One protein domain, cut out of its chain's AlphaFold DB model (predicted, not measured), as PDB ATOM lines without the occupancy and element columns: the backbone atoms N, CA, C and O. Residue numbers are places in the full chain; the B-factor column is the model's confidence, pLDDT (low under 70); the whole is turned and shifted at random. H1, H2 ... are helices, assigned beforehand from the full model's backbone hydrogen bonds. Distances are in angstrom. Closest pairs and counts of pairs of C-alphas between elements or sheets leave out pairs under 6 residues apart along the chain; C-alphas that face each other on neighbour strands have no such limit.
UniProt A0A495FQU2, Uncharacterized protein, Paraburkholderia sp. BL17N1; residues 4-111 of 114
ATOM      1  N   GLY A   4      31.243   9.514  17.890       76.31
ATOM      2  CA  GLY A   4      30.401  10.565  17.318       76.31
ATOM      3  C   GLY A   4      31.198  11.803  16.895       76.31
ATOM      4  O   GLY A   4      30.958  12.365  15.827       76.31
ATOM      5  N   ASN A   5      32.215  12.186  17.672       80.94
ATOM      6  CA  ASN A   5      33.049  13.351  17.362       80.94
ATOM      7  C   ASN A   5      33.947  13.118  16.141       80.94
ATOM      8  O   ASN A   5      34.204  14.055  15.382       80.94
ATOM      9  N   VAL A   6      34.421  11.885  15.933       80.81
ATOM     10  CA  VAL A   6      35.262  11.556  14.774       80.81
ATOM     11  C   VAL A   6      34.426  11.494  13.500       80.81
ATOM     12  O   VAL A   6      34.818  12.077  12.492       80.81
ATOM     13  N   ILE A   7      33.247  10.870  13.550       80.38
ATOM     14  CA  ILE A   7      32.291  10.864  12.433       80.38
ATOM     15  C   ILE A   7      31.918  12.287  12.024       80.38
ATOM     16  O   ILE A   7      31.965  12.631  10.844       80.38
ATOM     17  N   GLU A   8      31.575  13.131  12.993       85.19
ATOM     18  CA  GLU A   8      31.215  14.524  12.751       85.19
ATOM     19  C   GLU A   8      32.373  15.290  12.088       85.19
ATOM     20  O   GLU A   8      32.160  16.049  11.139       85.19
ATOM     21  N   ALA A   9      33.617  15.053  12.521       85.69
ATOM     22  CA  ALA A   9      34.800  15.630  11.886       85.69
ATOM     23  C   ALA A   9      34.980  15.144  10.435       85.69
ATOM     24  O   ALA A   9      35.204  15.967   9.545       85.69
ATOM     25  N   LEU A  10      34.815  13.843  10.172       83.94
ATOM     26  CA  LEU A  10      34.889  13.271   8.822       83.94
ATOM     27  C   LEU A  10      33.805  13.853   7.899       83.94
ATOM     28  O   LEU A  10      34.095  14.247   6.767       83.94
ATOM     29  N   ARG A  11      32.569  13.985   8.393       84.12
ATOM     30  CA  ARG A  11      31.458  14.609   7.656       84.12
ATOM     31  C   ARG A  11      31.740  16.082   7.351       84.12
ATOM     32  O   ARG A  11      31.510  16.527   6.229       84.12
ATOM     33  N   ARG A  12      32.296  16.838   8.306       87.56
ATOM     34  CA  ARG A  12      32.709  18.235   8.077       87.56
ATOM     35  C   ARG A  12      33.793  18.340   7.015       87.56
ATOM     36  O   ARG A  12      33.666  19.173   6.127       87.56
ATOM     37  N   MET A  13      34.818  17.492   7.065       85.62
ATOM     38  CA  MET A  13      35.858  17.454   6.031       85.62
ATOM     39  C   MET A  13      35.255  17.220   4.640       85.62
ATOM     40  O   MET A  13      35.601  17.939   3.703       85.62
ATOM     41  N   ARG A  14      34.285  16.308   4.514       83.25
ATOM     42  CA  ARG A  14      33.551  16.092   3.259       83.25
ATOM     43  C   ARG A  14      32.821  17.344   2.776       83.25
ATOM     44  O   ARG A  14      32.912  17.685   1.600       83.25
ATOM     45  N   ASN A  15      32.169  18.075   3.679       85.62
ATOM     46  CA  ASN A  15      31.506  19.342   3.346       85.62
ATOM     47  C   ASN A  15      32.488  20.432   2.877       85.62
ATOM     48  O   ASN A  15      32.092  21.337   2.148       85.62
ATOM     49  N   TYR A  16      33.763  20.340   3.264       88.81
ATOM     50  CA  TYR A  16      34.839  21.205   2.774       88.81
ATOM     51  C   TYR A  16      35.518  20.683   1.494       88.81
ATOM     52  O   TYR A  16      36.519  21.251   1.063       88.81
ATOM     53  N   GLY A  17      34.985  19.627   0.873       84.56
ATOM     54  CA  GLY A  17      35.491  19.072  -0.384       84.56
ATOM     55  C   GLY A  17      36.630  18.062  -0.229       84.56
ATOM     56  O   GLY A  17      37.228  17.674  -1.228       84.56
ATOM     57  N   PHE A  18      36.942  17.617   0.994       85.62
ATOM     58  CA  PHE A  18      37.866  16.500   1.187       85.62
ATOM     59  C   PHE A  18      37.156  15.172   0.921       85.62
ATOM     60  O   PHE A  18      36.071  14.917   1.435       85.62
ATOM     61  N   GLU A  19      37.798  14.288   0.164       82.25
ATOM     62  CA  GLU A  19      37.260  12.961  -0.116       82.25
ATOM     63  C   GLU A  19      37.897  11.908   0.785       82.25
ATOM     64  O   GLU A  19      39.120  11.750   0.818       82.25
ATOM     65  N   LEU A  20      37.055  11.142   1.479       80.31
ATOM     66  CA  LEU A  20      37.476   9.911   2.128       80.31
ATOM     67  C   LEU A  20      37.488   8.801   1.077       80.31
ATOM     68  O   LEU A  20      36.490   8.577   0.400       80.31
ATOM     69  N   ARG A  21      38.621   8.113   0.924       80.62
ATOM     70  CA  ARG A  21      38.768   7.025  -0.049       80.62
ATOM     71  C   ARG A  21      39.313   5.783   0.629       80.62
ATOM     72  O   ARG A  21      40.259   5.855   1.411       80.62
ATOM     73  N   VAL A  22      38.757   4.633   0.265       78.50
ATOM     74  CA  VAL A  22      39.334   3.337   0.621       78.50
ATOM     75  C   VAL A  22      40.634   3.155  -0.163       78.50
ATOM     76  O   VAL A  22      40.659   3.317  -1.385       78.50
ATOM     77  N   ALA A  23      41.729   2.822   0.525       82.94
ATOM     78  CA  ALA A  23      43.002   2.530  -0.132       82.94
ATOM     79  C   ALA A  23      42.827   1.414  -1.180       82.94
ATOM     80  O   ALA A  23      42.116   0.442  -0.934       82.94
ATOM     81  N   ALA A  24      43.495   1.513  -2.333       81.44
ATOM     82  CA  ALA A  24      43.297   0.576  -3.447       81.44
ATOM     83  C   ALA A  24      43.542  -0.899  -3.061       81.44
ATOM     84  O   ALA A  24      42.828  -1.790  -3.517       81.44
ATOM     85  N   SER A  25      44.509  -1.150  -2.172       81.62
ATOM     86  CA  SER A  25      44.789  -2.477  -1.610       81.62
ATOM     87  C   SER A  25      43.616  -3.043  -0.801       81.62
ATOM     88  O   SER A  25      43.353  -4.241  -0.855       81.62
ATOM     89  N   VAL A  26      42.890  -2.182  -0.086       83.62
ATOM     90  CA  VAL A  26      41.693  -2.537   0.683       83.62
ATOM     91  C   VAL A  26      40.490  -2.673  -0.251       83.62
ATOM     92  O   VAL A  26      39.734  -3.632  -0.130       83.62
ATOM     93  N   ALA A  27      40.341  -1.786  -1.237       83.88
ATOM     94  CA  ALA A  27      39.247  -1.830  -2.208       83.88
ATOM     95  C   ALA A  27      39.250  -3.121  -3.051       83.88
ATOM     96  O   ALA A  27      38.189  -3.655  -3.365       83.88
ATOM     97  N   ALA A  28      40.434  -3.653  -3.371       86.06
ATOM     98  CA  ALA A  28      40.593  -4.920  -4.086       86.06
ATOM     99  C   ALA A  28      40.362  -6.169  -3.207       86.06
ATOM    100  O   ALA A  28      40.346  -7.290  -3.719       86.06
ATOM    101  N   ALA A  29      40.210  -6.010  -1.888       88.31
ATOM    102  CA  ALA A  29      40.061  -7.129  -0.972       88.31
ATOM    103  C   ALA A  29      38.615  -7.682  -0.951       88.31
ATOM    104  O   ALA A  29      37.643  -6.939  -1.143       88.31
ATOM    105  N   PRO A  30      38.433  -8.985  -0.652       91.12
ATOM    106  CA  PRO A  30      37.110  -9.564  -0.428       91.12
ATOM    107  C   PRO A  30      36.322  -8.815   0.663       91.12
ATOM    108  O   PRO A  30      36.941  -8.279   1.586       91.12
ATOM    109  N   PRO A  31      34.972  -8.819   0.632       88.81
ATOM    110  CA  PRO A  31      34.148  -8.102   1.614       88.81
ATOM    111  C   PRO A  31      34.502  -8.396   3.079       88.81
ATOM    112  O   PRO A  31      34.592  -7.479   3.886       88.81
ATOM    113  N   SER A  32      34.785  -9.656   3.424       90.69
ATOM    114  CA  SER A  32      35.191 -10.041   4.784       90.69
ATOM    115  C   SER A  32      36.513  -9.401   5.218       90.69
ATOM    116  O   SER A  32      36.643  -8.992   6.369       90.69
ATOM    117  N   LYS A  33      37.479  -9.260   4.300       91.19
ATOM    118  CA  LYS A  33      38.740  -8.551   4.561       91.19
ATOM    119  C   LYS A  33      38.539  -7.042   4.654       91.19
ATOM    120  O   LYS A  33      39.150  -6.422   5.509       91.19
ATOM    121  N   ARG A  34      37.669  -6.454   3.826       91.00
ATOM    122  CA  ARG A  34      37.317  -5.025   3.936       91.00
ATOM    123  C   ARG A  34      36.693  -4.700   5.290       91.00
ATOM    124  O   ARG A  34      37.114  -3.746   5.932       91.00
ATOM    125  N   ASN A  35      35.768  -5.539   5.748       93.38
ATOM    126  CA  ASN A  35      35.165  -5.409   7.071       93.38
ATOM    127  C   ASN A  35      36.206  -5.548   8.189       93.38
ATOM    128  O   ASN A  35      36.162  -4.777   9.142       93.38
ATOM    129  N   LEU A  36      37.151  -6.489   8.059       93.69
ATOM    130  CA  LEU A  36      38.249  -6.636   9.016       93.69
ATOM    131  C   LEU A  36      39.115  -5.365   9.082       93.69
ATOM    132  O   LEU A  36      39.304  -4.813  10.158       93.69
ATOM    133  N   PHE A  37      39.572  -4.853   7.937       92.56
ATOM    134  CA  PHE A  37      40.375  -3.626   7.901       92.56
ATOM    135  C   PHE A  37      39.627  -2.419   8.484       92.56
ATOM    136  O   PHE A  37      40.223  -1.569   9.142       92.56
ATOM    137  N   ALA A  38      38.312  -2.341   8.264       92.06
ATOM    138  CA  ALA A  38      37.491  -1.273   8.818       92.06
ATOM    139  C   ALA A  38      37.379  -1.358  10.348       92.06
ATOM    140  O   ALA A  38      37.530  -0.333  11.014       92.06
ATOM    141  N   ILE A  39      37.154  -2.551  10.919       94.06
ATOM    142  CA  ILE A  39      37.085  -2.708  12.381       94.06
ATOM    143  C   ILE A  39      38.448  -2.496  13.048       94.06
ATOM    144  O   ILE A  39      38.506  -1.886  14.112       94.06
ATOM    145  N   GLU A  40      39.539  -2.921  12.407       93.62
ATOM    146  CA  GLU A  40      40.911  -2.655  12.852       93.62
ATOM    147  C   GLU A  40      41.177  -1.145  12.935       93.62
ATOM    148  O   GLU A  40      41.580  -0.633  13.982       93.62
ATOM    149  N   ALA A  41      40.869  -0.404  11.865       90.19
ATOM    150  CA  ALA A  41      41.016   1.050  11.837       90.19
ATOM    151  C   ALA A  41      40.132   1.739  12.891       90.19
ATOM    152  O   ALA A  41      40.586   2.643  13.595       90.19
ATOM    153  N   ALA A  42      38.882   1.296  13.038       92.12
ATOM    154  CA  ALA A  42      37.954   1.837  14.023       92.12
ATOM    155  C   ALA A  42      38.438   1.618  15.464       92.12
ATOM    156  O   ALA A  42      38.454   2.556  16.264       92.12
ATOM    157  N   ALA A  43      38.866   0.400  15.803       91.88
ATOM    158  CA  ALA A  43      39.360   0.069  17.134       91.88
ATOM    159  C   ALA A  43      40.681   0.788  17.454       91.88
ATOM    160  O   ALA A  43      40.874   1.240  18.586       91.88
ATOM    161  N   SER A  44      41.548   0.972  16.454       91.31
ATOM    162  CA  SER A  44      42.756   1.791  16.575       91.31
ATOM    163  C   SER A  44      42.421   3.247  16.920       91.31
ATOM    164  O   SER A  44      42.934   3.787  17.898       91.31
ATOM    165  N   VAL A  45      41.477   3.867  16.206       89.25
ATOM    166  CA  VAL A  45      41.081   5.267  16.442       89.25
ATOM    167  C   VAL A  45      40.379   5.464  17.790       89.25
ATOM    168  O   VAL A  45      40.667   6.423  18.509       89.25
ATOM    169  N   LEU A  46      39.435   4.588  18.141       89.00
ATOM    170  CA  LEU A  46      38.598   4.779  19.329       89.00
ATOM    171  C   LEU A  46      39.296   4.354  20.621       89.00
ATOM    172  O   LEU A  46      39.143   5.020  21.653       89.00
ATOM    173  N   TYR A  47      40.051   3.257  20.556       89.38
ATOM    174  CA  TYR A  47      40.545   2.534  21.726       89.38
ATOM    175  C   TYR A  47      42.048   2.242  21.685       89.38
ATOM    176  O   TYR A  47      42.548   1.594  22.601       89.38
ATOM    177  N   ASN A  48      42.775   2.732  20.671       90.38
ATOM    178  CA  ASN A  48      44.211   2.498  20.496       90.38
ATOM    179  C   ASN A  48      44.574   1.001  20.474       90.38
ATOM    180  O   ASN A  48      45.583   0.580  21.040       90.38
ATOM    181  N   VAL A  49      43.708   0.195  19.857       90.81
ATOM    182  CA  VAL A  49      43.927  -1.238  19.640       90.81
ATOM    183  C   VAL A  49      44.778  -1.413  18.386       90.81
ATOM    184  O   VAL A  49      44.451  -0.867  17.332       90.81
ATOM    185  N   ASP A  50      45.874  -2.155  18.509       90.38
ATOM    186  CA  ASP A  50      46.762  -2.456  17.386       90.38
ATOM    187  C   ASP A  50      46.118  -3.472  16.426       90.38
ATOM    188  O   ASP A  50      45.305  -4.297  16.840       90.38
ATOM    189  N   VAL A  51      46.500  -3.450  15.149       87.50
ATOM    190  CA  VAL A  51      46.013  -4.398  14.134       87.50
ATOM    191  C   VAL A  51      46.365  -5.841  14.503       87.50
ATOM    192  O   VAL A  51      45.544  -6.744  14.339       87.50
ATOM    193  N   ASP A  52      47.528  -6.055  15.122       91.50
ATOM    194  CA  ASP A  52      47.981  -7.378  15.566       91.50
ATOM    195  C   ASP A  52      47.085  -7.970  16.671       91.50
ATOM    196  O   ASP A  52      47.039  -9.187  16.852       91.50
ATOM    197  N   ALA A  53      46.300  -7.140  17.371       90.25
ATOM    198  CA  ALA A  53      45.342  -7.598  18.377       90.25
ATOM    199  C   ALA A  53      44.220  -8.468  17.790       90.25
ATOM    200  O   ALA A  53      43.578  -9.206  18.539       90.25
ATOM    201  N   PHE A  54      43.973  -8.384  16.480       91.38
ATOM    202  CA  PHE A  54      42.962  -9.166  15.765       91.38
ATOM    203  C   PHE A  54      43.511 -10.481  15.188       91.38
ATOM    204  O   PHE A  54      42.726 -11.319  14.737       91.38
ATOM    205  N   GLY A  55      44.836 -10.660  15.194       87.62
ATOM    206  CA  GLY A  55      45.517 -11.874  14.746       87.62
ATOM    207  C   GLY A  55      45.483 -13.007  15.777       87.62
ATOM    208  O   GLY A  55      44.964 -12.852  16.880       87.62
ATOM    209  N   GLU A  56      46.048 -14.162  15.417       89.19
ATOM    210  CA  GLU A  56      46.106 -15.348  16.285       89.19
ATOM    211  C   GLU A  56      46.764 -15.033  17.639       89.19
ATOM    212  O   GLU A  56      47.889 -14.535  17.694       89.19
ATOM    213  N   GLY A  57      46.059 -15.317  18.741       83.44
ATOM    214  CA  GLY A  57      46.541 -15.039  20.099       83.44
ATOM    215  C   GLY A  57      46.374 -13.584  20.557       83.44
ATOM    216  O   GLY A  57      46.713 -13.263  21.699       83.44
ATOM    217  N   GLY A  58      45.831 -12.712  19.707       87.00
ATOM    218  CA  GLY A  58      45.488 -11.338  20.045       87.00
ATOM    219  C   GLY A  58      44.236 -11.238  20.925       87.00
ATOM    220  O   GLY A  58      43.318 -12.056  20.866       87.00
ATOM    221  N   ASN A  59      44.158 -10.197  21.756       86.62
ATOM    222  CA  ASN A  59      43.029  -9.998  22.678       86.62
ATOM    223  C   ASN A  59      41.721  -9.557  21.986       86.62
ATOM    224  O   ASN A  59      40.664  -9.602  22.615       86.62
ATOM    225  N   TRP A  60      41.777  -9.159  20.713       90.00
ATOM    226  CA  TRP A  60      40.631  -8.856  19.849       90.00
ATOM    227  C   TRP A  60      40.422  -9.910  18.749       90.00
ATOM    228  O   TRP A  60      39.504  -9.773  17.938       90.00
ATOM    229  N   GLU A  61      41.189 -11.007  18.743       90.50
ATOM    230  CA  GLU A  61      41.041 -12.109  17.784       90.50
ATOM    231  C   GLU A  61      39.589 -12.615  17.667       90.50
ATOM    232  O   GLU A  61      39.096 -12.784  16.545       90.50
ATOM    233  N   PRO A  62      38.829 -12.808  18.770       89.19
ATOM    234  CA  PRO A  62      37.446 -13.257  18.655       89.19
ATOM    235  C   PRO A  62      36.547 -12.240  17.936       89.19
ATOM    236  O   PRO A  62      35.648 -12.640  17.194       89.19
ATOM    237  N   VAL A  63      36.814 -10.939  18.091       90.69
ATOM    238  CA  VAL A  63      36.109  -9.868  17.367       90.69
ATOM    239  C   VAL A  63      36.454  -9.924  15.879       90.69
ATOM    240  O   VAL A  63      35.553  -9.878  15.043       90.69
ATOM    241  N   GLY A  64      37.732 -10.109  15.534       91.50
ATOM    242  CA  GLY A  64      38.174 -10.283  14.146       91.50
ATOM    243  C   GLY A  64      37.478 -11.461  13.460       91.50
ATOM    244  O   GLY A  64      36.887 -11.302  12.388       91.50
ATOM    245  N   ARG A  65      37.442 -12.628  14.119       90.50
ATOM    246  CA  ARG A  65      36.723 -13.817  13.621       90.50
ATOM    247  C   ARG A  65      35.226 -13.567  13.462       90.50
ATOM    248  O   ARG A  65      34.626 -14.004  12.480       90.50
ATOM    249  N   HIS A  66      34.614 -12.861  14.409       90.12
ATOM    250  CA  HIS A  66      33.205 -12.494  14.335       90.12
ATOM    251  C   HIS A  66      32.913 -11.624  13.107       90.12
ATOM    252  O   HIS A  66      32.056 -11.984  12.298       90.12
ATOM    253  N   VAL A  67      33.678 -10.549  12.908       92.44
ATOM    254  CA  VAL A  67      33.504  -9.627  11.776       92.44
ATOM    255  C   VAL A  67      33.753 -10.317  10.435       92.44
ATOM    256  O   VAL A  67      33.018 -10.094   9.473       92.44
ATOM    257  N   GLN A  68      34.732 -11.218  10.357       90.38
ATOM    258  CA  GLN A  68      34.956 -12.014   9.149       90.38
ATOM    259  C   GLN A  68      33.793 -12.966   8.841       90.38
ATOM    260  O   GLN A  68      33.482 -13.185   7.668       90.38
ATOM    261  N   ARG A  69      33.154 -13.530   9.876       90.56
ATOM    262  CA  ARG A  69      32.061 -14.501   9.743       90.56
ATOM    263  C   ARG A  69      30.724 -13.844   9.408       90.56
ATOM    264  O   ARG A  69      30.012 -14.346   8.544       90.56
ATOM    265  N   ILE A  70      30.357 -12.773  10.112       89.94
ATOM    266  CA  ILE A  70      29.010 -12.182  10.026       89.94
ATOM    267  C   ILE A  70      28.986 -10.724   9.557       89.94
ATOM    268  O   ILE A  70      27.907 -10.156   9.384       89.94
ATOM    269  N   GLY A  71      30.153 -10.140   9.291       92.00
ATOM    270  CA  GLY A  71      30.307  -8.748   8.884       92.00
ATOM    271  C   GLY A  71      30.301  -7.770  10.058       92.00
ATOM    272  O   GLY A  71      30.424  -8.156  11.217       92.00
ATOM    273  N   LEU A  72      30.144  -6.486   9.738       92.25
ATOM    274  CA  LEU A  72      30.031  -5.390  10.706       92.25
ATOM    275  C   LEU A  72      28.618  -5.331  11.307       92.25
ATOM    276  O   LEU A  72      27.886  -4.362  11.125       92.25
ATOM    277  N   ARG A  73      28.203  -6.414  11.965       91.50
ATOM    278  CA  ARG A  73      26.927  -6.497  12.686       91.50
ATOM    279  C   ARG A  73      27.176  -6.366  14.175       91.50
ATOM    280  O   ARG A  73      28.167  -6.891  14.665       91.50
ATOM    281  N   GLU A  74      26.273  -5.684  14.874       88.50
ATOM    282  CA  GLU A  74      26.363  -5.544  16.325       88.50
ATOM    283  C   GLU A  74      26.429  -6.908  17.012       88.50
ATOM    284  O   GLU A  74      25.694  -7.843  16.685       88.50
ATOM    285  N   MET A  75      27.309  -6.986  17.998       87.00
ATOM    286  CA  MET A  75      27.510  -8.146  18.834       87.00
ATOM    287  C   MET A  75      26.462  -8.159  19.944       87.00
ATOM    288  O   MET A  75      26.350  -7.215  20.736       87.00
ATOM    289  N   SER A  76      25.703  -9.249  20.033       85.56
ATOM    290  CA  SER A  76      24.820  -9.479  21.171       85.56
ATOM    291  C   SER A  76      25.611  -9.957  22.396       85.56
ATOM    292  O   SER A  76      26.761 -10.390  22.306       85.56
ATOM    293  N   LYS A  77      24.971  -9.957  23.572       78.81
ATOM    294  CA  LYS A  77      25.552 -10.583  24.775       78.81
ATOM    295  C   LYS A  77      25.809 -12.085  24.588       78.81
ATOM    296  O   LYS A  77      26.732 -12.615  25.197       78.81
ATOM    297  N   VAL A  78      24.999 -12.755  23.762       79.88
ATOM    298  CA  VAL A  78      25.161 -14.180  23.443       79.88
ATOM    299  C   VAL A  78      26.408 -14.379  22.586       79.88
ATOM    300  O   VAL A  78      27.255 -15.188  22.946       79.88
ATOM    301  N   ASP A  79      26.581 -13.570  21.537       80.00
ATOM    302  CA  ASP A  79      27.787 -13.603  20.700       80.00
ATOM    303  C   ASP A  79      29.051 -13.327  21.526       80.00
ATOM    304  O   ASP A  79      30.054 -14.020  21.383       80.00
ATOM    305  N   ALA A  80      29.010 -12.345  22.432       79.12
ATOM    306  CA  ALA A  80      30.147 -12.016  23.288       79.12
ATOM    307  C   ALA A  80      30.546 -13.180  24.216       79.12
ATOM    308  O   ALA A  80      31.737 -13.422  24.426       79.12
ATOM    309  N   ALA A  81      29.555 -13.912  24.738       76.75
ATOM    310  CA  ALA A  81      29.779 -15.099  25.554       76.75
ATOM    311  C   ALA A  81      30.341 -16.272  24.729       76.75
ATOM    312  O   ALA A  81      31.277 -16.930  25.177       76.75
ATOM    313  N   GLU A  82      29.825 -16.504  23.517       74.75
ATOM    314  CA  GLU A  82      30.344 -17.523  22.587       74.75
ATOM    315  C   GLU A  82      31.796 -17.256  22.175       74.75
ATOM    316  O   GLU A  82      32.582 -18.182  21.982       74.75
ATOM    317  N   LEU A  83      32.168 -15.981  22.067       71.75
ATOM    318  CA  LEU A  83      33.514 -15.545  21.707       71.75
ATOM    319  C   LEU A  83      34.494 -15.536  22.887       71.75
ATOM    320  O   LEU A  83      35.653 -15.166  22.693       71.75
ATOM    321  N   ALA A  84      34.046 -15.928  24.086       68.25
ATOM    322  CA  ALA A  84      34.822 -15.901  25.326       68.25
ATOM    323  C   ALA A  84      35.498 -14.542  25.597       68.25
ATOM    324  O   ALA A  84      36.534 -14.467  26.261       68.25
ATOM    325  N   LEU A  85      34.910 -13.455  25.085       66.50
ATOM    326  CA  LEU A  85      35.333 -12.111  25.447       66.50
ATOM    327  C   LEU A  85      35.063 -11.934  26.940       66.50
ATOM    328  O   LEU A  85      34.110 -12.503  27.467       66.50
ATOM    329  N   ASN A  86      35.892 -11.165  27.647       61.69
ATOM    330  CA  ASN A  86      35.617 -10.863  29.049       61.69
ATOM    331  C   ASN A  86      34.280 -10.101  29.107       61.69
ATOM    332  O   ASN A  86      34.219  -8.931  28.730       61.69
ATOM    333  N   VAL A  87      33.198 -10.804  29.465       56.88
ATOM    334  CA  VAL A  87      31.813 -10.356  29.269       56.88
ATOM    335  C   VAL A  87      31.445  -9.344  30.353       56.88
ATOM    336  O   VAL A  87      30.642  -9.614  31.242       56.88
ATOM    337  N   ASN A  88      32.051  -8.162  30.311       61.28
ATOM    338  CA  ASN A  88      31.487  -6.993  30.969       61.28
ATOM    339  C   ASN A  88      30.698  -6.177  29.930       61.28
ATOM    340  O   ASN A  88      31.021  -6.153  28.742       61.28
ATOM    341  N   GLU A  89      29.615  -5.529  30.360       61.34
ATOM    342  CA  GLU A  89      28.755  -4.749  29.453       61.34
ATOM    343  C   GLU A  89      29.522  -3.605  28.772       61.34
ATOM    344  O   GLU A  89      29.206  -3.220  27.649       61.34
ATOM    345  N   VAL A  90      30.583  -3.122  29.424       60.75
ATOM    346  CA  VAL A  90      31.470  -2.068  28.921       60.75
ATOM    347  C   VAL A  90      32.267  -2.529  27.690       60.75
ATOM    348  O   VAL A  90      32.429  -1.761  26.748       60.75
ATOM    349  N   ALA A  91      32.720  -3.782  27.650       78.00
ATOM    350  CA  ALA A  91      33.505  -4.348  26.558       78.00
ATOM    351  C   ALA A  91      32.630  -4.613  25.334       78.00
ATOM    352  O   ALA A  91      33.025  -4.284  24.219       78.00
ATOM    353  N   VAL A  92      31.412  -5.127  25.536       83.38
ATOM    354  CA  VAL A  92      30.445  -5.317  24.440       83.38
ATOM    355  C   VAL A  92      30.044  -3.970  23.838       83.38
ATOM    356  O   VAL A  92      30.037  -3.824  22.618       83.38
ATOM    357  N   ALA A  93      29.782  -2.959  24.674       85.06
ATOM    358  CA  ALA A  93      29.495  -1.609  24.197       85.06
ATOM    359  C   ALA A  93      30.670  -1.013  23.404       85.06
ATOM    360  O   ALA A  93      30.452  -0.415  22.351       85.06
ATOM    361  N   ALA A  94      31.913  -1.216  23.860       85.62
ATOM    362  CA  ALA A  94      33.097  -0.739  23.151       85.62
ATOM    363  C   ALA A  94      33.258  -1.405  21.775       85.62
ATOM    364  O   ALA A  94      33.491  -0.716  20.780       85.62
ATOM    365  N   VAL A  95      33.073  -2.726  21.700       89.56
ATOM    366  CA  VAL A  95      33.108  -3.484  20.440       89.56
ATOM    367  C   VAL A  95      32.005  -3.016  19.490       89.56
ATOM    368  O   VAL A  95      32.289  -2.736  18.328       89.56
ATOM    369  N   ASN A  96      30.774  -2.844  19.975       91.12
ATOM    370  CA  ASN A  96      29.662  -2.369  19.146       91.12
ATOM    371  C   ASN A  96      29.872  -0.938  18.651       91.12
ATOM    372  O   ASN A  96      29.593  -0.651  17.491       91.12
ATOM    373  N   ALA A  97      30.444  -0.059  19.475       89.94
ATOM    374  CA  ALA A  97      30.832   1.277  19.039       89.94
ATOM    375  C   ALA A  97      31.918   1.240  17.948       89.94
ATOM    376  O   ALA A  97      31.840   2.006  16.990       89.94
ATOM    377  N   ALA A  98      32.896   0.329  18.039       92.25
ATOM    378  CA  ALA A  98      33.878   0.135  16.971       92.25
ATOM    379  C   ALA A  98      33.236  -0.412  15.685       92.25
ATOM    380  O   ALA A  98      33.569   0.052  14.599       92.25
ATOM    381  N   ILE A  99      32.289  -1.349  15.794       93.25
ATOM    382  CA  ILE A  99      31.550  -1.908  14.651       93.25
ATOM    383  C   ILE A  99      30.721  -0.833  13.947       93.25
ATOM    384  O   ILE A  99      30.815  -0.699  12.727       93.25
ATOM    385  N   ALA A 100      29.954  -0.045  14.703       92.00
ATOM    386  CA  ALA A 100      29.162   1.052  14.156       92.00
ATOM    387  C   ALA A 100      30.059   2.088  13.462       92.00
ATOM    388  O   ALA A 100      29.805   2.472  12.322       92.00
ATOM    389  N   PHE A 101      31.166   2.466  14.106       91.06
ATOM    390  CA  PHE A 101      32.124   3.411  13.536       91.06
ATOM    391  C   PHE A 101      32.786   2.881  12.252       91.06
ATOM    392  O   PHE A 101      32.910   3.615  11.273       91.06
ATOM    393  N   ALA A 102      33.157   1.599  12.217       92.56
ATOM    394  CA  ALA A 102      33.699   0.947  11.027       92.56
ATOM    395  C   ALA A 102      32.701   0.942   9.858       92.56
ATOM    396  O   ALA A 102      33.088   1.204   8.718       92.56
ATOM    397  N   ALA A 103      31.423   0.664  10.136       91.44
ATOM    398  CA  ALA A 103      30.369   0.668   9.126       91.44
ATOM    399  C   ALA A 103      30.166   2.070   8.536       91.44
ATOM    400  O   ALA A 103      30.135   2.220   7.316       91.44
ATOM    401  N   GLU A 104      30.121   3.098   9.386       88.56
ATOM    402  CA  GLU A 104      29.992   4.485   8.935       88.56
ATOM    403  C   GLU A 104      31.210   4.966   8.127       88.56
ATOM    404  O   GLU A 104      31.041   5.667   7.131       88.56
ATOM    405  N   ILE A 105      32.439   4.582   8.505       85.88
ATOM    406  CA  ILE A 105      33.643   4.902   7.715       85.88
ATOM    407  C   ILE A 105      33.542   4.304   6.309       85.88
ATOM    408  O   ILE A 105      33.850   4.991   5.334       85.88
ATOM    409  N   LEU A 106      33.132   3.036   6.198       87.50
ATOM    410  CA  LEU A 106      32.985   2.378   4.900       87.50
ATOM    411  C   LEU A 106      31.895   3.041   4.062       87.50
ATOM    412  O   LEU A 106      32.139   3.337   2.897       87.50
ATOM    413  N   GLU A 107      30.740   3.347   4.653       87.06
ATOM    414  CA  GLU A 107      29.662   4.048   3.955       87.06
ATOM    415  C   GLU A 107      30.123   5.419   3.442       87.06
ATOM    416  O   GLU A 107      29.918   5.752   2.275       87.06
ATOM    417  N   LEU A 108      30.814   6.198   4.279       82.19
ATOM    418  CA  LEU A 108      31.359   7.499   3.888       82.19
ATOM    419  C   LEU A 108      32.412   7.393   2.779       82.19
ATOM    420  O   LEU A 108      32.493   8.295   1.947       82.19
ATOM    421  N   ALA A 109      33.216   6.329   2.773       81.75
ATOM    422  CA  ALA A 109      34.263   6.116   1.781       81.75
ATOM    423  C   ALA A 109      33.740   5.523   0.457       81.75
ATOM    424  O   ALA A 109      34.379   5.692  -0.582       81.75
ATOM    425  N   GLU A 110      32.602   4.822   0.482       80.38
ATOM    426  CA  GLU A 110      31.944   4.249  -0.702       80.38
ATOM    427  C   GLU A 110      30.906   5.202  -1.323       80.38
ATOM    428  O   GLU A 110      30.625   5.113  -2.521       80.38
ATOM    429  N   ALA A 111      30.365   6.150  -0.550       67.62
ATOM    430  CA  ALA A 111      29.455   7.177  -1.040       67.62
ATOM    431  C   ALA A 111      30.190   8.171  -1.960       67.62
ATOM    432  O   ALA A 111      30.729   9.183  -1.505       67.62
TER     433      ALA A 111
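Overview. This is residues 4 to 111 of the 114 residues of an uncharacterized protein of Paraburkholderia sp. BL17N1 (UniProt A0A495FQU2). Two long helices, H3 and H7, cross as an X in the core; the shorter H5 packs on H3 at a slant, and the small helices H2 and H4 sit by H3. H1 and H6 lie toward opposite ends of the longest axis, H1 running nearly the same way as H7 at one end and H6 close to the beginning of H7 at the other. The printed part has 108 residues with seven named helices, H1 to H7 in chain order, and no named strand; the class is all helix, with 75 residues in the helices. It is compact, with a radius of gyration of the C-alphas of 14.0 A, and spans 43 by 29 by 21 A, only just elongated.

Along the chain. Find C-alpha 4 at (30.401, 10.565, 17.318); from there H1 runs through residues 4 to 15, 16.5 A from first to last C-alpha. Next come H2, residues 24 to 27, and H3, residues 31 to 47, which begins at C-alpha 31 at (34.148, -8.102, 1.614) and is 23.6 A long. H4 takes residues 51 to 54, H5 residues 61 to 70 over 14.3 A, and H6 residues 77 to 82. H7, residues 89 to 110, is the longest at 31.6 A and ends at C-alpha 110 at (31.944, 4.249, -0.702).

Arrangement. Begin at H3, the hub, which touches four helices. It touches H7 at a steep tilt of 59 degrees, opposite ways; look at the closest C-alphas, those of Ala 38 and Ala 102, 4.9 A apart. With residues 32 to 39 alone it touches H5, closest at the C-alphas of Ser 32 and Gln 68, 4.8 A apart, at a steep tilt of 42 degrees, opposite ways. H3 touches H2 with residues 33 to 37 alone, and the closest C-alphas, of Val 26 and Arg 34, are 6.0 A apart. It touches H4 with residues 40 to 44 alone, closest at the C-alphas of Glu 40 and Val 51, 5.5 A apart. H4 and H5 touch only at the corner, where the C-alphas of Phe 54 and Glu 61 come closest at 4.1 A. H1, with residue 7 alone, only just touches H7, with 3 pairs of C-alphas within 8 A; the closest, of Ile 7 and Phe 101, are 7.5 A apart, and the tilt is a shallow 7 degrees, the same way. H6 is close to H7 but not clearly touching, about perpendicular at 84 degrees, with the C-alphas of Ala 80 and Val 92 closest at 6.8 A. H1 and H3 are apart. In H1, H3, H5, H6 and H7 every O i to N i+4 pair is within hydrogen-bond range; H2 and H4 are too short for such a pair.

Size, cuts and confidence. The two C-alphas farthest apart are those of Tyr 16 and Glu 82, 43.7 A. The printed part has no cut, and no link is long. Look for low confidence at residues 84 to 90 and at residue 111, under 70; the mean pLDDT of the printed part is 85.2.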